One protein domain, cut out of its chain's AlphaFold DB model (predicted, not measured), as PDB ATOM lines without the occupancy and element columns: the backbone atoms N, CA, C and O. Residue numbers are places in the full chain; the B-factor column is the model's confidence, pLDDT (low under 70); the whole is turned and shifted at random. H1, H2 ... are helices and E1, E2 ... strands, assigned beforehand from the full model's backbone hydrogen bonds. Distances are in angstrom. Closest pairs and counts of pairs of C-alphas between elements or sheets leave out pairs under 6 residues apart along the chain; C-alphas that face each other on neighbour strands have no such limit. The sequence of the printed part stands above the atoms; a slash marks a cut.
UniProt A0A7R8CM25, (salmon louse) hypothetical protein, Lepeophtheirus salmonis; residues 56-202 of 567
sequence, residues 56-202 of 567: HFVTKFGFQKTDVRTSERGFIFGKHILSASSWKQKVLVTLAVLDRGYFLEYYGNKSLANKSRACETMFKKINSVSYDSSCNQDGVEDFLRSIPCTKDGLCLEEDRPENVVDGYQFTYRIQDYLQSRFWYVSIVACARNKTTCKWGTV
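AT A GLANCE: This is residues 56 to 202 of the 567 residues of the protein "(salmon louse) hypothetical protein" of Lepeophtheirus salmonis (UniProt A0A7R8CM25). A strongly twisted, curled sheet of E1, E6, E3 and E4 makes one wall of a loose, incompletely closed barrel, and the two-stranded ribbon of E2 and E5 makes the other wall, with gaps between E1 and E2 and between E4 and E5. Outside it H1 packs along E6 and E3; H2 folds back beside H1 and packs on the small hairpin of E7 and E8 near the end of E6. The printed part has 147 residues, with the named elements E1 E2 E3 H1 H2 E4 E5 E6 E7 E8 along the chain; the large sheet, in the order E1 - E6 - E3 - E4, is antiparallel. The class is mixed, helices and strands, though named elements hold just 63 residues. The whole is compact, with a radius of gyration of the C-alphas of 15.5 A and spans of 45 by 35 by 28 A.

HOW THE PARTS SIT: E1, residues 56 to 63, is an edge strand and the neighbour of E6, residues 181 to 188; N 58 and O 185 are 2.9 A apart. E3, residues 93 to 99, is on the other side of E6, with N 96 and O 186 at 2.8 A. E4, residues 144 to 147, is the other edge strand, with N 95 and O 145 at 2.9 A. E2, residues 74 to 78, pairs with E5, residues 170 to 174, through N 76 and O 172 at 3.0 A. The closest C-alphas of E1 and E2, Phe 63 and Gly 74, are 6.6 A apart; E4 and E5 are only just apart, at 8.2 A. H1, residues 100 to 111, is on the large sheet at a height of 9.6 A, two layers in all, a helix over one face; it runs along E6 at 21 degrees on the local plane. H1 and H2, residues 115 to 122, form a helical hairpin: they touch, Tyr 106 and Met 122 having the closest C-alphas at 4.3 A, at a shallow tilt of 17 degrees, opposite ways. E6 runs on into E7, residues 190 to 192, at 92 degrees. E7 and E8, residues 199 to 201, form a hairpin, with N 191 and O 200 at 2.9 A. The closest C-alphas of H2 and E8, Ser 116 and Thr 201, are 5.1 A apart. In H2 each O i to N i+4 pair is within hydrogen-bond range, in H1 5 of 8.

IN THESE COORDINATES: E1 begins at C-alpha 56 (170.689, 170.498, 169.644) and is 21.3 A long; E3 is 19.6 A, H1 17.8 A and E6 22.1 A. E8 ends at C-alpha 201 (167.998, 166.918, 155.786).

THE WHOLE: The printed part has no cut. The long links are E2 to E3, H2 to E4 and E4 to E5. Residues 70 to 71, 80, 82 to 91, 151 and 202 have pLDDT under 70.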
ATOM      1  N   HIS A  56     170.044 170.460 168.335       90.12
ATOM      2  CA  HIS A  56     170.689 170.498 169.644       90.12
ATOM      3  C   HIS A  56     170.926 171.952 170.061       90.12
ATOM      4  O   HIS A  56     171.533 172.737 169.330       90.12
ATOM      5  N   PHE A  57     170.446 172.305 171.251       91.38
ATOM      6  CA  PHE A  57     170.738 173.584 171.880       91.38
ATOM      7  C   PHE A  57     172.068 173.501 172.635       91.38
ATOM      8  O   PHE A  57     172.286 172.539 173.368       91.38
ATOM      9  N   VAL A  58     172.950 174.486 172.443       90.25
ATOM     10  CA  VAL A  58     174.307 174.482 173.013       90.25
ATOM     11  C   VAL A  58     174.403 175.401 174.230       90.25
ATOM     12  O   VAL A  58     174.929 174.981 175.255       90.25
ATOM     13  N   THR A  59     173.937 176.656 174.131       90.06
ATOM     14  CA  THR A  59     173.982 177.636 175.239       90.06
ATOM     15  C   THR A  59     173.200 178.928 174.936       90.06
ATOM     16  O   THR A  59     172.953 179.260 173.772       90.06
ATOM     17  N   LYS A  60     172.837 179.669 175.997       88.50
ATOM     18  CA  LYS A  60     172.248 181.020 175.992       88.50
ATOM     19  C   LYS A  60     173.277 182.007 176.555       88.50
ATOM     20  O   LYS A  60     173.768 181.801 177.661       88.50
ATOM     21  N   PHE A  61     173.543 183.104 175.852       86.06
ATOM     22  CA  PHE A  61     174.384 184.204 176.335       86.06
ATOM     23  C   PHE A  61     173.590 185.509 176.370       86.06
ATOM     24  O   PHE A  61     172.873 185.815 175.422       86.06
ATOM     25  N   GLY A  62     173.719 186.289 177.443       85.44
ATOM     26  CA  GLY A  62     173.249 187.674 177.480       85.44
ATOM     27  C   GLY A  62     174.397 188.614 177.130       85.44
ATOM     28  O   GLY A  62     175.406 188.612 177.832       85.44
ATOM     29  N   PHE A  63     174.252 189.411 176.072       83.62
ATOM     30  CA  PHE A  63     175.220 190.451 175.723       83.62
ATOM     31  C   PHE A  63     174.700 191.820 176.159       83.62
ATOM     32  O   PHE A  63     173.541 192.170 175.920       83.62
ATOM     33  N   GLN A  64     175.565 192.593 176.817       84.06
ATOM     34  CA  GLN A  64     175.294 193.988 177.145       84.06
ATOM     35  C   GLN A  64     175.290 194.836 175.866       84.06
ATOM     36  O   GLN A  64     175.910 194.478 174.866       84.06
ATOM     37  N   LYS A  65     174.577 195.966 175.903       85.94
ATOM     38  CA  LYS A  65     174.562 196.943 174.815       85.94
ATOM     39  C   LYS A  65     175.990 197.410 174.496       85.94
ATOM     40  O   LYS A  65     176.671 197.919 175.383       85.94
ATOM     41  N   THR A  66     176.397 197.292 173.237       84.06
ATOM     42  CA  THR A  66     177.689 197.778 172.735       84.06
ATOM     43  C   THR A  66     177.685 199.309 172.650       84.06
ATOM     44  O   THR A  66     176.849 199.882 171.947       84.06
ATOM     45  N   ASP A  67     178.623 199.980 173.328       81.00
ATOM     46  CA  ASP A  67     178.956 201.379 173.018       81.00
ATOM     47  C   ASP A  67     179.730 201.431 171.685       81.00
ATOM     48  O   ASP A  67     180.435 200.502 171.297       81.00
ATOM     49  N   VAL A  68     179.583 202.527 170.950       77.62
ATOM     50  CA  VAL A  68     180.368 202.826 169.746       77.62
ATOM     51  C   VAL A  68     181.744 203.399 170.126       77.62
ATOM     52  O   VAL A  68     182.673 203.352 169.321       77.62
ATOM     53  N   ARG A  69     181.882 203.964 171.336       75.12
ATOM     54  CA  ARG A  69     183.078 204.693 171.798       75.12
ATOM     55  C   ARG A  69     184.134 203.805 172.447       75.12
ATOM     56  O   ARG A  69     185.321 204.031 172.222       75.12
ATOM     57  N   THR A  70     183.728 202.817 173.240       63.78
ATOM     58  CA  THR A  70     184.621 201.751 173.702       63.78
ATOM     59  C   THR A  70     184.522 200.577 172.732       63.78
ATOM     60  O   THR A  70     183.444 200.232 172.259       63.78
ATOM     61  N   SER A  71     185.647 199.941 172.396       65.19
ATOM     62  CA  SER A  71     185.685 198.832 171.422       65.19
ATOM     63  C   SER A  71     185.176 197.496 171.997       65.19
ATOM     64  O   SER A  71     185.669 196.429 171.631       65.19
ATOM     65  N   GLU A  72     184.205 197.549 172.908       71.88
ATOM     66  CA  GLU A  72     183.626 196.406 173.614       71.88
ATOM     67  C   GLU A  72     182.703 195.611 172.682       71.88
ATOM     68  O   GLU A  72     181.698 196.115 172.181       71.88
ATOM     69  N   ARG A  73     183.053 194.351 172.414       78.81
ATOM     70  CA  ARG A  73     182.322 193.480 171.482       78.81
ATOM     71  C   ARG A  73     182.116 192.108 172.103       78.81
ATOM     72  O   ARG A  73     183.004 191.592 172.780       78.81
ATOM     73  N   GLY A  74     180.962 191.506 171.837       84.25
ATOM     74  CA  GLY A  74     180.746 190.096 172.124       84.25
ATOM     75  C   GLY A  74     181.507 189.229 171.124       84.25
ATOM     76  O   GLY A  74     181.536 189.539 169.933       84.25
ATOM     77  N   PHE A  75     182.099 188.131 171.588       88.19
ATOM     78  CA  PHE A  75     182.790 187.166 170.734       88.19
ATOM     79  C   PHE A  75     182.352 185.741 171.081       88.19
ATOM     80  O   PHE A  75     182.338 185.364 172.253       88.19
ATOM     81  N   ILE A  76     182.035 184.938 170.062       90.00
ATOM     82  CA  ILE A  76     181.813 183.491 170.194       90.00
ATOM     83  C   ILE A  76     182.709 182.791 169.169       90.00
ATOM     84  O   ILE A  76     182.455 182.837 167.967       90.00
ATOM     85  N   PHE A  77     183.771 182.150 169.652       90.19
ATOM     86  CA  PHE A  77     184.806 181.502 168.841       90.19
ATOM     87  C   PHE A  77     184.991 180.033 169.232       90.19
ATOM     88  O   PHE A  77     184.699 179.630 170.358       90.19
ATOM     89  N   GLY A  78     185.501 179.218 168.306       87.06
ATOM     90  CA  GLY A  78     185.705 177.787 168.539       87.06
ATOM     91  C   GLY A  78     186.861 177.192 167.740       87.06
ATOM     92  O   GLY A  78     187.302 177.739 166.729       87.06
ATOM     93  N   LYS A  79     187.388 176.069 168.235       84.31
ATOM     94  CA  LYS A  79     188.530 175.342 167.668       84.31
ATOM     95  C   LYS A  79     188.334 173.840 167.861       84.31
ATOM     96  O   LYS A  79     187.702 173.419 168.825       84.31
ATOM     97  N   HIS A  80     188.921 173.051 166.968       65.06
ATOM     98  CA  HIS A  80     188.841 171.594 166.914       65.06
ATOM     99  C   HIS A  80     187.411 171.054 166.737       65.06
ATOM    100  O   HIS A  80     187.108 169.955 167.199       65.06
ATOM    101  N   ILE A  81     186.551 171.766 165.989       70.25
ATOM    102  CA  ILE A  81     185.277 171.195 165.514       70.25
ATOM    103  C   ILE A  81     185.566 170.272 164.322       70.25
ATOM    104  O   ILE A  81     185.359 170.613 163.155       70.25
ATOM    105  N   LEU A  82     186.112 169.102 164.645       67.06
ATOM    106  CA  LEU A  82     186.444 168.021 163.723       67.06
ATOM    107  C   LEU A  82     185.292 167.011 163.686       67.06
ATOM    108  O   LEU A  82     184.667 166.750 164.712       67.06
ATOM    109  N   SER A  83     185.061 166.369 162.539       61.56
ATOM    110  CA  SER A  83     184.368 165.077 162.571       61.56
ATOM    111  C   SER A  83     185.361 163.994 162.979       61.56
ATOM    112  O   SER A  83     186.479 163.957 162.463       61.56
ATOM    113  N   ALA A  84     184.931 163.075 163.843       54.38
ATOM    114  CA  ALA A  84     185.671 161.851 164.143       54.38
ATOM    115  C   ALA A  84     185.720 160.871 162.947       54.38
ATOM    116  O   ALA A  84     186.511 159.930 162.953       54.38
ATOM    117  N   SER A  85     184.898 161.082 161.908       49.50
ATOM    118  CA  SER A  85     184.909 160.282 160.678       49.50
ATOM    119  C   SER A  85     186.143 160.596 159.823       49.50
ATOM    120  O   SER A  85     186.133 161.499 158.978       49.50
ATOM    121  N   SER A  86     187.216 159.838 160.035       39.12
ATOM    122  CA  SER A  86     188.434 159.935 159.236       39.12
ATOM    123  C   SER A  86     188.180 159.664 157.746       39.12
ATOM    124  O   SER A  86     187.909 158.540 157.346       39.12
ATOM    125  N   TRP A  87     188.421 160.711 156.950       38.16
ATOM    126  CA  TRP A  87     188.687 160.719 155.505       38.16
ATOM    127  C   TRP A  87     187.470 160.600 154.547       38.16
ATOM    128  O   TRP A  87     186.617 159.727 154.627       38.16
ATOM    129  N   LYS A  88     187.476 161.502 153.552       37.12
ATOM    130  CA  LYS A  88     186.696 161.542 152.292       37.12
ATOM    131  C   LYS A  88     185.192 161.867 152.260       37.12
ATOM    132  O   LYS A  88     184.760 162.234 151.171       37.12
ATOM    133  N   GLN A  89     184.411 161.880 153.347       45.88
ATOM    134  CA  GLN A  89     183.036 162.428 153.273       45.88
ATOM    135  C   GLN A  89     182.721 163.439 154.383       45.88
ATOM    136  O   GLN A  89     182.457 163.096 155.531       45.88
ATOM    137  N   LYS A  90     182.755 164.726 154.016       55.78
ATOM    138  CA  LYS A  90     182.504 165.856 154.916       55.78
ATOM    139  C   LYS A  90     180.997 166.114 155.033       55.78
ATOM    140  O   LYS A  90     180.463 166.974 154.341       55.78
ATOM    141  N   VAL A  91     180.311 165.350 155.885       63.59
ATOM    142  CA  VAL A  91     178.907 165.621 156.238       63.59
ATOM    143  C   VAL A  91     178.853 166.952 156.987       63.59
ATOM    144  O   VAL A  91     179.334 167.045 158.114       63.59
ATOM    145  N   LEU A  92     178.318 167.982 156.333       76.56
ATOM    146  CA  LEU A  92     178.151 169.314 156.908       76.56
ATOM    147  C   LEU A  92     176.799 169.419 157.618       76.56
ATOM    148  O   LEU A  92     175.776 168.999 157.079       76.56
ATOM    149  N   VAL A  93     176.812 170.018 158.803       86.94
ATOM    150  CA  VAL A  93     175.633 170.440 159.568       86.94
ATOM    151  C   VAL A  93     175.801 171.899 159.975       86.94
ATOM    152  O   VAL A  93     176.924 172.404 160.071       86.94
ATOM    153  N   THR A  94     174.698 172.602 160.196       91.00
ATOM    154  CA  THR A  94     174.742 174.042 160.459       91.00
ATOM    155  C   THR A  94     174.817 174.331 161.955       91.00
ATOM    156  O   THR A  94     173.902 174.003 162.710       91.00
ATOM    157  N   LEU A  95     175.901 174.992 162.363       93.00
ATOM    158  CA  LEU A  95     175.968 175.783 163.588       93.00
ATOM    159  C   LEU A  95     175.245 177.110 163.318       93.00
ATOM    160  O   LEU A  95     175.596 177.808 162.366       93.00
ATOM    161  N   ALA A  96     174.248 177.438 164.133       93.69
ATOM    162  CA  ALA A  96     173.482 178.676 164.051       93.69
ATOM    163  C   ALA A  96     173.571 179.449 165.373       93.69
ATOM    164  O   ALA A  96     173.276 178.903 166.446       93.69
ATOM    165  N   VAL A  97     173.974 180.714 165.277       94.25
ATOM    166  CA  VAL A  97     174.069 181.681 166.376       94.25
ATOM    167  C   VAL A  97     173.089 182.810 166.078       94.25
ATOM    168  O   VAL A  97     173.233 183.509 165.081       94.25
ATOM    169  N   LEU A  98     172.050 182.934 166.905       93.88
ATOM    170  CA  LEU A  98     170.868 183.746 166.600       93.88
ATOM    171  C   LEU A  98     170.435 184.585 167.804       93.88
ATOM    172  O   LEU A  98     170.467 184.114 168.941       93.88
ATOM    173  N   ASP A  99     169.949 185.799 167.549       91.06
ATOM    174  CA  ASP A  99     169.232 186.600 168.545       91.06
ATOM    175  C   ASP A  99     167.835 186.004 168.844       91.06
ATOM    176  O   ASP A  99     167.314 185.165 168.100       91.06
ATOM    177  N   ARG A 100     167.184 186.456 169.925       86.19
ATOM    178  CA  ARG A 100     165.824 186.014 170.304       86.19
ATOM    179  C   ARG A 100     164.774 186.171 169.183       86.19
ATOM    180  O   ARG A 100     163.860 185.352 169.104       86.19
ATOM    181  N   GLY A 101     164.862 187.212 168.351       85.31
ATOM    182  CA  GLY A 101     163.882 187.533 167.304       85.31
ATOM    183  C   GLY A 101     163.907 186.582 166.103       85.31
ATOM    184  O   GLY A 101     162.866 186.350 165.470       85.31
ATOM    185  N   TYR A 102     165.066 185.986 165.816       91.62
ATOM    186  CA  TYR A 102     165.196 184.894 164.848       91.62
ATOM    187  C   TYR A 102     165.065 183.516 165.508       91.62
ATOM    188  O   TYR A 102     164.379 182.645 164.965       91.62
ATOM    189  N   PHE A 103     165.655 183.323 166.694       91.62
ATOM    190  CA  PHE A 103     165.730 182.015 167.351       91.62
ATOM    191  C   PHE A 103     164.362 181.409 167.683       91.62
ATOM    192  O   PHE A 103     164.198 180.210 167.504       91.62
ATOM    193  N   LEU A 104     163.368 182.192 168.121       88.44
ATOM    194  CA  LEU A 104     162.057 181.646 168.519       88.44
ATOM    195  C   LEU A 104     161.313 180.958 167.358       88.44
ATOM    196  O   LEU A 104     160.809 179.847 167.507       88.44
ATOM    197  N   GLU A 105     161.277 181.596 166.190       87.56
ATOM    198  CA  GLU A 105     160.599 181.076 164.992       87.56
ATOM    199  C   GLU A 105     161.370 179.895 164.382       87.56
ATOM    200  O   GLU A 105     160.787 178.888 163.974       87.56
ATOM    201  N   TYR A 106     162.699 179.985 164.392       93.25
ATOM    202  CA  TYR A 106     163.616 178.914 164.010       93.25
ATOM    203  C   TYR A 106     163.478 177.677 164.919       93.25
ATOM    204  O   TYR A 106     163.316 176.561 164.426       93.25
ATOM    205  N   TYR A 107     163.461 177.859 166.242       90.38
ATOM    206  CA  TYR A 107     163.312 176.785 167.225       90.38
ATOM    207  C   TYR A 107     161.918 176.148 167.160       90.38
ATOM    208  O   TYR A 107     161.819 174.924 167.158       90.38
ATOM    209  N   GLY A 108     160.846 176.941 167.042       86.12
ATOM    210  CA  GLY A 108     159.475 176.423 166.945       86.12
ATOM    211  C   GLY A 108     159.264 175.501 165.736       86.12
ATOM    212  O   GLY A 108     158.691 174.418 165.862       86.12
ATOM    213  N   ASN A 109     159.820 175.866 164.575       89.25
ATOM    214  CA  ASN A 109     159.717 175.055 163.358       89.25
ATOM    215  C   ASN A 109     160.493 173.715 163.423       89.25
ATOM    216  O   ASN A 109     160.240 172.836 162.595       89.25
ATOM    217  N   LYS A 110     161.367 173.481 164.423       84.50
ATOM    218  CA  LYS A 110     162.101 172.200 164.565       84.50
ATOM    219  C   LYS A 110     161.184 170.991 164.764       84.50
ATOM    220  O   LYS A 110     161.551 169.859 164.427       84.50
ATOM    221  N   SER A 111     160.011 171.223 165.352       81.31
ATOM    222  CA  SER A 111     159.081 170.177 165.787       81.31
ATOM    223  C   SER A 111     158.254 169.583 164.639       81.31
ATOM    224  O   SER A 111     157.657 168.526 164.812       81.31
ATOM    225  N   LEU A 112     158.282 170.185 163.442       82.06
ATOM    226  CA  LEU A 112     157.607 169.665 162.246       82.06
ATOM    227  C   LEU A 112     158.018 168.213 161.936       82.06
ATOM    228  O   LEU A 112     159.198 167.864 161.994       82.06
ATOM    229  N   ALA A 113     157.049 167.362 161.583       74.50
ATOM    230  CA  ALA A 113     157.280 165.932 161.351       74.50
ATOM    231  C   ALA A 113     158.135 165.660 160.097       74.50
ATOM    232  O   ALA A 113     159.111 164.913 160.152       74.50
ATOM    233  N   ASN A 114     157.824 166.315 158.971       82.50
ATOM    234  CA  ASN A 114     158.667 166.270 157.776       82.50
ATOM    235  C   ASN A 114     159.912 167.140 157.995       82.50
ATOM    236  O   ASN A 114     159.872 168.357 157.809       82.50
ATOM    237  N   LYS A 115     161.031 166.507 158.363       82.44
ATOM    238  CA  LYS A 115     162.284 167.207 158.675       82.44
ATOM    239  C   LYS A 115     162.897 167.966 157.491       82.44
ATOM    240  O   LYS A 115     163.544 168.981 157.717       82.44
ATOM    241  N   SER A 116     162.643 167.556 156.245       83.62
ATOM    242  CA  SER A 116     163.105 168.307 155.064       83.62
ATOM    243  C   SER A 116     162.393 169.663 154.970       83.62
ATOM    244  O   SER A 116     163.031 170.711 154.876       83.62
ATOM    245  N   ARG A 117     161.063 169.660 155.151       86.94
ATOM    246  CA  ARG A 117     160.267 170.893 155.252       86.94
ATOM    247  C   ARG A 117     160.554 171.677 156.537       86.94
ATOM    248  O   ARG A 117     160.446 172.901 156.518       86.94
ATOM    249  N   ALA A 118     160.957 171.012 157.624       87.75
ATOM    250  CA  ALA A 118     161.456 171.677 158.828       87.75
ATOM    251  C   ALA A 118     162.708 172.508 158.510       87.75
ATOM    252  O   ALA A 118     162.692 173.709 158.738       87.75
ATOM    253  N   CYS A 119     163.739 171.935 157.877       90.06
ATOM    254  CA  CYS A 119     164.932 172.694 157.477       90.06
ATOM    255  C   CYS A 119     164.598 173.934 156.625       90.06
ATOM    256  O   CYS A 119     165.098 175.025 156.891       90.06
ATOM    257  N   GLU A 120     163.722 173.786 155.629       91.94
ATOM    258  CA  GLU A 120     163.303 174.895 154.761       91.94
ATOM    259  C   GLU A 120     162.551 176.003 155.522       91.94
ATOM    260  O   GLU A 120     162.787 177.187 155.284       91.94
ATOM    261  N   THR A 121     161.658 175.640 156.448       90.88
ATOM    262  CA  THR A 121     160.851 176.599 157.226       90.88
ATOM    263  C   THR A 121     161.651 177.264 158.345       90.88
ATOM    264  O   THR A 121     161.588 178.484 158.471       90.88
ATOM    265  N   MET A 122     162.467 176.504 159.083       91.75
ATOM    266  CA  MET A 122     163.368 177.006 160.130       91.75
ATOM    267  C   MET A 122     164.294 178.111 159.606       91.75
ATOM    268  O   MET A 122     164.448 179.148 160.249       91.75
ATOM    269  N   PHE A 123     164.888 177.917 158.424       93.62
ATOM    270  CA  PHE A 123     165.812 178.887 157.832       93.62
ATOM    271  C   PHE A 123     165.152 179.913 156.901       93.62
ATOM    272  O   PHE A 123     165.845 180.812 156.429       93.62
ATOM    273  N   LYS A 124     163.832 179.849 156.662       91.38
ATOM    274  CA  LYS A 124     163.119 180.735 155.718       91.38
ATOM    275  C   LYS A 124     163.385 182.224 155.977       91.38
ATOM    276  O   LYS A 124     163.676 182.960 155.040       91.38
ATOM    277  N   LYS A 125     163.284 182.647 157.240       92.12
ATOM    278  CA  LYS A 125     163.487 184.033 157.698       92.12
ATOM    279  C   LYS A 125     164.963 184.394 157.888       92.12
ATOM    280  O   LYS A 125     165.350 185.536 157.687       92.12
ATOM    281  N   ILE A 126     165.789 183.419 158.265       92.69
ATOM    282  CA  ILE A 126     167.232 183.614 158.453       92.69
ATOM    283  C   ILE A 126     167.909 183.861 157.097       92.69
ATOM    284  O   ILE A 126     168.712 184.779 156.978       92.69
ATOM    285  N   ASN A 127     167.523 183.106 156.060       90.44
ATOM    286  CA  ASN A 127     168.061 183.208 154.701       90.44
ATOM    287  C   ASN A 127     168.022 184.629 154.105       90.44
ATOM    288  O   ASN A 127     168.860 184.920 153.262       90.44
ATOM    289  N   SER A 128     167.074 185.491 154.497       88.75
ATOM    290  CA  SER A 128     166.967 186.860 153.961       88.75
ATOM    291  C   SER A 128     167.880 187.881 154.647       88.75
ATOM    292  O   SER A 128     167.947 189.016 154.190       88.75
ATOM    293  N   VAL A 129     168.548 187.513 155.745       89.88
ATOM    294  CA  VAL A 129     169.463 188.404 156.490       89.88
ATOM    295  C   VAL A 129     170.862 187.815 156.668       89.88
ATOM    296  O   VAL A 129     171.828 188.571 156.702       89.88
ATOM    297  N   SER A 130     170.987 186.483 156.733       90.62
ATOM    298  CA  SER A 130     172.269 185.798 156.908       90.62
ATOM    299  C   SER A 130     173.124 185.877 155.645       90.62
ATOM    300  O   SER A 130     172.663 185.432 154.587       90.62
ATOM    301  N   TYR A 131     174.363 186.343 155.763       89.00
ATOM    302  CA  TYR A 131     175.363 186.285 154.697       89.00
ATOM    303  C   TYR A 131     175.675 184.837 154.269       89.00
ATOM    304  O   TYR A 131     175.718 183.912 155.086       89.00
ATOM    305  N   ASP A 132     175.901 184.635 152.972       85.06
ATOM    306  CA  ASP A 132     176.527 183.443 152.396       85.06
ATOM    307  C   ASP A 132     177.173 183.821 151.059       85.06
ATOM    308  O   ASP A 132     176.473 184.225 150.130       85.06
ATOM    309  N   SER A 133     178.487 183.637 150.930       83.44
ATOM    310  CA  SER A 133     179.251 184.014 149.731       83.44
ATOM    311  C   SER A 133     178.769 183.355 148.426       83.44
ATOM    312  O   SER A 133     179.046 183.874 147.345       83.44
ATOM    313  N   SER A 134     178.020 182.246 148.500       84.69
ATOM    314  CA  SER A 134     177.406 181.568 147.346       84.69
ATOM    315  C   SER A 134     175.908 181.855 147.180       84.69
ATOM    316  O   SER A 134     175.423 181.855 146.052       84.69
ATOM    317  N   CYS A 135     175.168 182.051 148.278       86.12
ATOM    318  CA  CYS A 135     173.695 182.050 148.271       86.12
ATOM    319  C   CYS A 135     173.010 183.345 148.737       86.12
ATOM    320  O   CYS A 135     171.813 183.485 148.492       86.12
ATOM    321  N   ASN A 136     173.706 184.258 149.421       87.69
ATOM    322  CA  ASN A 136     173.176 185.565 149.826       87.69
ATOM    323  C   ASN A 136     174.325 186.547 150.122       87.69
ATOM    324  O   ASN A 136     174.754 186.692 151.268       87.69
ATOM    325  N   GLN A 137     174.846 187.200 149.082       85.44
ATOM    326  CA  GLN A 137     175.986 188.118 149.211       85.44
ATOM    327  C   GLN A 137     175.601 189.459 149.862       85.44
ATOM    328  O   GLN A 137     176.444 190.076 150.505       85.44
ATOM    329  N   ASP A 138     174.328 189.858 149.770       85.94
ATOM    330  CA  ASP A 138     173.775 191.080 150.377       85.94
ATOM    331  C   ASP A 138     173.365 190.900 151.856       85.94
ATOM    332  O   ASP A 138     172.803 191.808 152.474       85.94
ATOM    333  N   GLY A 139     173.614 189.723 152.444       85.06
ATOM    334  CA  GLY A 139     173.322 189.456 153.850       85.06
ATOM    335  C   GLY A 139     174.173 190.318 154.787       85.06
ATOM    336  O   GLY A 139     175.398 190.310 154.711       85.06
ATOM    337  N   VAL A 140     173.508 191.047 155.683       85.69
ATOM    338  CA  VAL A 140     174.145 191.957 156.654       85.69
ATOM    339  C   VAL A 140     174.627 191.210 157.902       85.69
ATOM    340  O   VAL A 140     175.596 191.622 158.535       85.69
ATOM    341  N   GLU A 141     173.952 190.116 158.258       88.31
ATOM    342  CA  GLU A 141     174.137 189.411 159.526       88.31
ATOM    343  C   GLU A 141     174.948 188.123 159.361       88.31
ATOM    344  O   GLU A 141     174.750 187.356 158.414       88.31
ATOM    345  N   ASP A 142     175.818 187.832 160.326       87.69
ATOM    346  CA  ASP A 142     176.676 186.647 160.299       87.69
ATOM    347  C   ASP A 142     176.223 185.603 161.333       87.69
ATOM    348  O   ASP A 142     176.692 185.570 162.470       87.69
ATOM    349  N   PHE A 143     175.244 184.776 160.952       91.75
ATOM    350  CA  PHE A 143     174.550 183.853 161.866       91.75
ATOM    351  C   PHE A 143     174.920 182.370 161.708       91.75
ATOM    352  O   PHE A 143     174.554 181.566 162.569       91.75
ATOM    353  N   LEU A 144     175.570 181.969 160.607       92.31
ATOM    354  CA  LEU A 144     175.658 180.562 160.188       92.31
ATOM    355  C   LEU A 144     177.099 180.114 159.894       92.31
ATOM    356  O   LEU A 144     177.839 180.791 159.180       92.31
ATOM    357  N   ARG A 145     177.472 178.917 160.368       89.88
ATOM    358  CA  ARG A 145     178.703 178.211 159.965       89.88
ATOM    359  C   ARG A 145     178.442 176.721 159.714       89.88
ATOM    360  O   ARG A 145     177.912 176.002 160.562       89.88
ATOM    361  N   SER A 146     178.876 176.238 158.559       87.25
ATOM    362  CA  SER A 146     178.865 174.839 158.145       87.25
ATOM    363  C   SER A 146     180.021 174.079 158.806       87.25
ATOM    364  O   SER A 146     181.173 174.159 158.368       87.25
ATOM    365  N   ILE A 147     179.703 173.320 159.855       85.25
ATOM    366  CA  ILE A 147     180.644 172.472 160.605       85.25
ATOM    367  C   ILE A 147     180.541 171.001 160.147       85.25
ATOM    368  O   ILE A 147     179.472 170.590 159.699       85.25
ATOM    369  N   PRO A 148     181.604 170.173 160.228       83.06
ATOM    370  CA  PRO A 148     182.926 170.424 160.814       83.06
ATOM    371  C   PRO A 148     183.819 171.347 159.972       83.06
ATOM    372  O   PRO A 148     183.633 171.504 158.764       83.06
ATOM    373  N   CYS A 149     184.852 171.909 160.595       81.12
ATOM    374  CA  CYS A 149     185.843 172.758 159.929       81.12
ATOM    375  C   CYS A 149     187.121 171.964 159.594       81.12
ATOM    376  O   CYS A 149     187.288 170.821 160.028       81.12
ATOM    377  N   THR A 150     187.985 172.498 158.729       79.69
ATOM    378  CA  THR A 150     189.218 171.806 158.307       79.69
ATOM    379  C   THR A 150     190.235 171.797 159.445       79.69
ATOM    380  O   THR A 150     190.329 172.761 160.195       79.69
ATOM    381  N   LYS A 151     190.970 170.689 159.615       66.12
ATOM    382  CA  LYS A 151     191.708 170.403 160.861       66.12
ATOM    383  C   LYS A 151     192.655 171.525 161.299       66.12
ATOM    384  O   LYS A 151     192.709 171.837 162.486       66.12
ATOM    385  N   ASP A 152     193.311 172.141 160.323       70.56
ATOM    386  CA  ASP A 152     194.345 173.159 160.494       70.56
ATOM    387  C   ASP A 152     194.014 174.414 159.651       70.56
ATOM    388  O   ASP A 152     194.894 175.045 159.072       70.56
ATOM    389  N   GLY A 153     192.721 174.749 159.529       76.19
ATOM    390  CA  GLY A 153     192.235 175.891 158.750       76.19
ATOM    391  C   GLY A 153     190.873 176.426 159.203       76.19
ATOM    392  O   GLY A 153     190.247 175.903 160.131       76.19
ATOM    393  N   LEU A 154     190.433 177.497 158.536       84.12
ATOM    394  CA  LEU A 154     189.168 178.183 158.805       84.12
ATOM    395  C   LEU A 154     187.940 177.357 158.375       84.12
ATOM    396  O   LEU A 154     188.018 176.420 157.572       84.12
ATOM    397  N   CYS A 155     186.777 177.704 158.923       84.81
ATOM    398  CA  CYS A 155     185.491 177.157 158.489       84.81
ATOM    399  C   CYS A 155     185.112 177.627 157.066       84.81
ATOM    400  O   CYS A 155     185.588 178.650 156.592       84.81
ATOM    401  N   LEU A 156     184.242 176.881 156.368       79.94
ATOM    402  CA  LEU A 156     183.981 177.060 154.920       79.94
ATOM    403  C   LEU A 156     183.292 178.376 154.507       79.94
ATOM    404  O   LEU A 156     183.195 178.637 153.315       79.94
ATOM    405  N   GLU A 157     182.782 179.153 155.461       80.94
ATOM    406  CA  GLU A 157     182.158 180.469 155.241       80.94
ATOM    407  C   GLU A 157     182.924 181.596 155.963       80.94
ATOM    408  O   GLU A 157     182.417 182.701 156.117       80.94
ATOM    409  N   GLU A 158     184.140 181.316 156.438       85.25
ATOM    410  CA  GLU A 158     184.990 182.266 157.155       85.25
ATOM    411  C   GLU A 158     186.076 182.801 156.206       85.25
ATOM    412  O   GLU A 158     187.233 182.383 156.243       85.25
ATOM    413  N   ASP A 159     185.675 183.704 155.308       76.25
ATOM    414  CA  ASP A 159     186.494 184.153 154.169       76.25
ATOM    415  C   ASP A 159     187.678 185.072 154.557       76.25
ATOM    416  O   ASP A 159     188.559 185.322 153.731       76.25
ATOM    417  N   ARG A 160     187.710 185.627 155.782       81.88
ATOM    418  CA  ARG A 160     188.699 186.644 156.204       81.88
ATOM    419  C   ARG A 160     189.372 186.287 157.540       81.88
ATOM    420  O   ARG A 160     188.730 186.446 158.577       81.88
ATOM    421  N   PRO A 161     190.667 185.907 157.566       82.75
ATOM    422  CA  PRO A 161     191.361 185.558 158.813       82.75
ATOM    423  C   PRO A 161     191.420 186.723 159.814       82.75
ATOM    424  O   PRO A 161     191.334 186.495 161.011       82.75
ATOM    425  N   GLU A 162     191.469 187.968 159.330       83.94
ATOM    426  CA  GLU A 162     191.449 189.210 160.127       83.94
ATOM    427  C   GLU A 162     190.224 189.356 161.053       83.94
ATOM    428  O   GLU A 162     190.240 190.151 161.992       83.94
ATOM    429  N   ASN A 163     189.136 188.624 160.785       83.12
ATOM    430  CA  ASN A 163     187.928 188.647 161.609       83.12
ATOM    431  C   ASN A 163     187.968 187.653 162.785       83.12
ATOM    432  O   ASN A 163     187.114 187.746 163.671       83.12
ATOM    433  N   VAL A 164     188.909 186.705 162.773       87.88
ATOM    434  CA  VAL A 164     188.936 185.522 163.640       87.88
ATOM    435  C   VAL A 164     189.901 185.732 164.804       87.88
ATOM    436  O   VAL A 164     190.986 186.277 164.625       87.88
ATOM    437  N   VAL A 165     189.531 185.288 166.010       87.50
ATOM    438  CA  VAL A 165     190.444 185.318 167.165       87.50
ATOM    439  C   VAL A 165     191.630 184.383 166.915       87.50
ATOM    440  O   VAL A 165     191.441 183.223 166.541       87.50
ATOM    441  N   ASP A 166     192.846 184.878 167.156       85.38
ATOM    442  CA  ASP A 166     194.090 184.164 166.864       85.38
ATOM    443  C   ASP A 166     194.096 182.724 167.394       85.38
ATOM    444  O   ASP A 166     193.859 182.436 168.570       85.38
ATOM    445  N   GLY A 167     194.379 181.790 166.486       82.75
ATOM    446  CA  GLY A 167     194.441 180.363 166.775       82.75
ATOM    447  C   GLY A 167     193.099 179.623 166.805       82.75
ATOM    448  O   GLY A 167     193.138 178.409 167.013       82.75
ATOM    449  N   TYR A 168     191.950 180.270 166.581       87.94
ATOM    450  CA  TYR A 168     190.628 179.628 166.450       87.94
ATOM    451  C   TYR A 168     190.231 179.403 164.969       87.94
ATOM    452  O   TYR A 168     190.953 179.802 164.061       87.94
ATOM    453  N   GLN A 169     189.124 178.690 164.703       88.88
ATOM    454  CA  GLN A 169     188.693 178.305 163.338       88.88
ATOM    455  C   GLN A 169     187.546 179.158 162.761       88.88
ATOM    456  O   GLN A 169     187.302 179.122 161.556       88.88
ATOM    457  N   PHE A 170     186.816 179.866 163.622       90.44
ATOM    458  CA  PHE A 170     185.728 180.793 163.290       90.44
ATOM    459  C   PHE A 170     185.528 181.767 164.451       90.44
ATOM    460  O   PHE A 170     185.938 181.484 165.585       90.44
ATOM    461  N   THR A 171     184.883 182.903 164.198       90.62
ATOM    462  CA  THR A 171     184.502 183.857 165.252       90.62
ATOM    463  C   THR A 171     183.250 184.625 164.854       90.62
ATOM    464  O   THR A 171     183.289 185.460 163.957       90.62
ATOM    465  N   TYR A 172     182.161 184.414 165.588       90.06
ATOM    466  CA  TYR A 172     181.020 185.323 165.555       90.06
ATOM    467  C   TYR A 172     181.329 186.560 166.400       90.06
ATOM    468  O   TYR A 172     181.839 186.440 167.520       90.06
ATOM    469  N   ARG A 173     181.000 187.743 165.876       87.94
ATOM    470  CA  ARG A 173     181.172 189.035 166.553       87.94
ATOM    471  C   ARG A 173     179.798 189.651 166.782       87.94
ATOM    472  O   ARG A 173     179.067 189.874 165.826       87.94
ATOM    473  N   ILE A 174     179.456 189.912 168.037       88.00
ATOM    474  CA  ILE A 174     178.138 190.399 168.455       88.00
ATOM    475  C   ILE A 174     178.261 191.871 168.859       88.00
ATOM    476  O   ILE A 174     179.119 192.231 169.671       88.00
ATOM    477  N   GLN A 175     177.430 192.721 168.249       85.38
ATOM    478  CA  GLN A 175     177.499 194.184 168.350       85.38
ATOM    479  C   GLN A 175     176.090 194.779 168.528       85.38
ATOM    480  O   GLN A 175     175.472 195.282 167.590       85.38
ATOM    481  N   ASP A 176     175.557 194.698 169.746       84.06
ATOM    482  CA  ASP A 176     174.174 195.077 170.062       84.06
ATOM    483  C   ASP A 176     174.070 196.583 170.389       84.06
ATOM    484  O   ASP A 176     173.980 197.004 171.542       84.06
ATOM    485  N   TYR A 177     174.109 197.432 169.357       83.75
ATOM    486  CA  TYR A 177     174.145 198.901 169.497       83.75
ATOM    487  C   TYR A 177     172.864 199.554 170.048       83.75
ATOM    488  O   TYR A 177     172.872 200.736 170.400       83.75
ATOM    489  N   LEU A 178     171.742 198.831 170.101       81.94
ATOM    490  CA  LEU A 178     170.441 199.382 170.507       81.94
ATOM    491  C   LEU A 178     170.110 199.062 171.969       81.94
ATOM    492  O   LEU A 178     169.867 199.977 172.761       81.94
ATOM    493  N   GLN A 179     170.139 197.776 172.319       82.81
ATOM    494  CA  GLN A 179     169.729 197.216 173.607       82.81
ATOM    495  C   GLN A 179     170.502 195.920 173.880       82.81
ATOM    496  O   GLN A 179     170.896 195.244 172.938       82.81
ATOM    497  N   SER A 180     170.660 195.535 175.145       84.38
ATOM    498  CA  SER A 180     171.169 194.208 175.516       84.38
ATOM    499  C   SER A 180     170.209 193.094 175.081       84.38
ATOM    500  O   SER A 180     168.997 193.228 175.283       84.38
ATOM    501  N   ARG A 181     170.721 191.978 174.544       86.25
ATOM    502  CA  ARG A 181     169.905 190.839 174.076       86.25
ATOM    503  C   ARG A 181     170.441 189.490 174.534       86.25
ATOM    504  O   ARG A 181     171.629 189.326 174.802       86.25
ATOM    505  N   PHE A 182     169.547 188.501 174.539       89.25
ATOM    506  CA  PHE A 182     169.929 187.094 174.582       89.25
ATOM    507  C   PHE A 182     170.200 186.555 173.176       89.25
ATOM    508  O   PHE A 182     169.372 186.700 172.272       89.25
ATOM    509  N   TRP A 183     171.346 185.895 173.050       91.25
ATOM    510  CA  TRP A 183     171.805 185.160 171.882       91.25
ATOM    511  C   TRP A 183     171.874 183.667 172.202       91.25
ATOM    512  O   TRP A 183     172.206 183.259 173.318       91.25
ATOM    513  N   TYR A 184     171.546 182.852 171.209       93.69
ATOM    514  CA  TYR A 184     171.294 181.424 171.342       93.69
ATOM    515  C   TYR A 184     172.189 180.668 170.363       93.69
ATOM    516  O   TYR A 184     172.146 180.911 169.156       93.69
ATOM    517  N   VAL A 185     173.002 179.748 170.883       93.19
ATOM    518  CA  VAL A 185     173.897 178.898 170.087       93.19
ATOM    519  C   VAL A 185     173.251 177.525 169.921       93.19
ATOM    520  O   VAL A 185     172.833 176.902 170.900       93.19
ATOM    521  N   SER A 186     173.174 177.037 168.685       93.56
ATOM    522  CA  SER A 186     172.521 175.768 168.350       93.56
ATOM    523  C   SER A 186     173.183 175.063 167.168       93.56
ATOM    524  O   SER A 186     173.829 175.699 166.340       93.56
ATOM    525  N   ILE A 187     173.014 173.744 167.082       91.69
ATOM    526  CA  ILE A 187     173.457 172.924 165.949       91.69
ATOM    527  C   ILE A 187     172.246 172.160 165.411       91.69
ATOM    528  O   ILE A 187     171.471 171.596 166.185       91.69
ATOM    529  N   VAL A 188     172.073 172.131 164.088       91.25
ATOM    530  CA  VAL A 188     170.934 171.479 163.424       91.25
ATOM    531  C   VAL A 188     171.403 170.592 162.268       91.25
ATOM    532  O   VAL A 188     172.258 170.987 161.476       91.25
ATOM    533  N   ALA A 189     170.823 169.396 162.134       88.38
ATOM    534  CA  ALA A 189     171.152 168.389 161.112       88.38
ATOM    535  C   ALA A 189     170.582 168.713 159.706       88.38
ATOM    536  O   ALA A 189     170.215 167.827 158.926       88.38
ATOM    537  N   CYS A 190     170.507 170.004 159.396       89.25
ATOM    538  CA  CYS A 190     170.170 170.549 158.091       89.25
ATOM    539  C   CYS A 190     171.452 170.962 157.362       89.25
ATOM    540  O   CYS A 190     172.393 171.449 157.988       89.25
ATOM    541  N   ALA A 191     171.456 170.822 156.039       87.31
ATOM    542  CA  ALA A 191     172.520 171.311 155.170       87.31
ATOM    543  C   ALA A 191     171.928 172.189 154.057       87.31
ATOM    544  O   ALA A 191     170.906 171.836 153.459       87.31
ATOM    545  N   ARG A 192     172.577 173.322 153.759       87.56
ATOM    546  CA  ARG A 192     172.277 174.155 152.583       87.56
ATOM    547  C   ARG A 192     173.124 173.674 151.412       87.56
ATOM    548  O   ARG A 192     174.351 173.653 151.494       87.56
ATOM    549  N   ASN A 193     172.483 173.293 150.312       85.94
ATOM    550  CA  ASN A 193     173.196 172.963 149.084       85.94
ATOM    551  C   ASN A 193     173.674 174.261 148.410       85.94
ATOM    552  O   ASN A 193     172.849 175.088 148.028       85.94
ATOM    553  N   LYS A 194     174.990 174.430 148.238       82.12
ATOM    554  CA  LYS A 194     175.608 175.657 147.702       82.12
ATOM    555  C   LYS A 194     175.274 175.957 146.232       82.12
ATOM    556  O   LYS A 194     175.419 177.102 145.833       82.12
ATOM    557  N   THR A 195     174.821 174.982 145.434       84.94
ATOM    558  CA  THR A 195     174.471 175.218 144.012       84.94
ATOM    559  C   THR A 195     172.986 175.468 143.770       84.94
ATOM    560  O   THR A 195     172.630 176.112 142.790       84.94
ATOM    561  N   THR A 196     172.104 174.966 144.640       84.56
ATOM    562  CA  THR A 196     170.645 175.159 144.517       84.56
ATOM    563  C   THR A 196     170.070 176.096 145.578       84.56
ATOM    564  O   THR A 196     168.881 176.406 145.533       84.56
ATOM    565  N   CYS A 197     170.887 176.498 146.557       86.44
ATOM    566  CA  CYS A 197     170.557 177.302 147.739       86.44
ATOM    567  C   CYS A 197     169.361 176.801 148.571       86.44
ATOM    568  O   CYS A 197     168.875 177.494 149.467       86.44
ATOM    569  N   LYS A 198     168.919 175.559 148.331       88.31
ATOM    570  CA  LYS A 198     167.862 174.888 149.088       88.31
ATOM    571  C   LYS A 198     168.433 174.167 150.305       88.31
ATOM    572  O   LYS A 198     169.541 173.626 150.282       88.31
ATOM    573  N   TRP A 199     167.629 174.154 151.359       87.50
ATOM    574  CA  TRP A 199     167.879 173.416 152.589       87.50
ATOM    575  C   TRP A 199     167.357 171.983 152.477       87.50
ATOM    576  O   TRP A 199     166.283 171.757 151.920       87.50
ATOM    577  N   GLY A 200     168.101 171.024 153.025       80.75
ATOM    578  CA  GLY A 200     167.701 169.621 153.084       80.75
ATOM    579  C   GLY A 200     168.223 168.913 154.333       80.75
ATOM    580  O   GLY A 200     169.161 169.371 154.986       80.75
ATOM    581  N   THR A 201     167.600 167.787 154.668       77.44
ATOM    582  CA  THR A 201     167.998 166.918 155.786       77.44
ATOM    583  C   THR A 201     169.085 165.930 155.415       77.44
ATOM    584  O   THR A 201     169.000 165.281 154.371       77.44
ATOM    585  N   VAL A 202     169.990 165.672 156.356       65.06
ATOM    586  CA  VAL A 202     170.822 164.465 156.342       65.06
ATOM    587  C   VAL A 202     170.003 163.301 156.928       65.06
ATOM    588  O   VAL A 202     169.743 163.277 158.126       65.06
TER     589      VAL A 202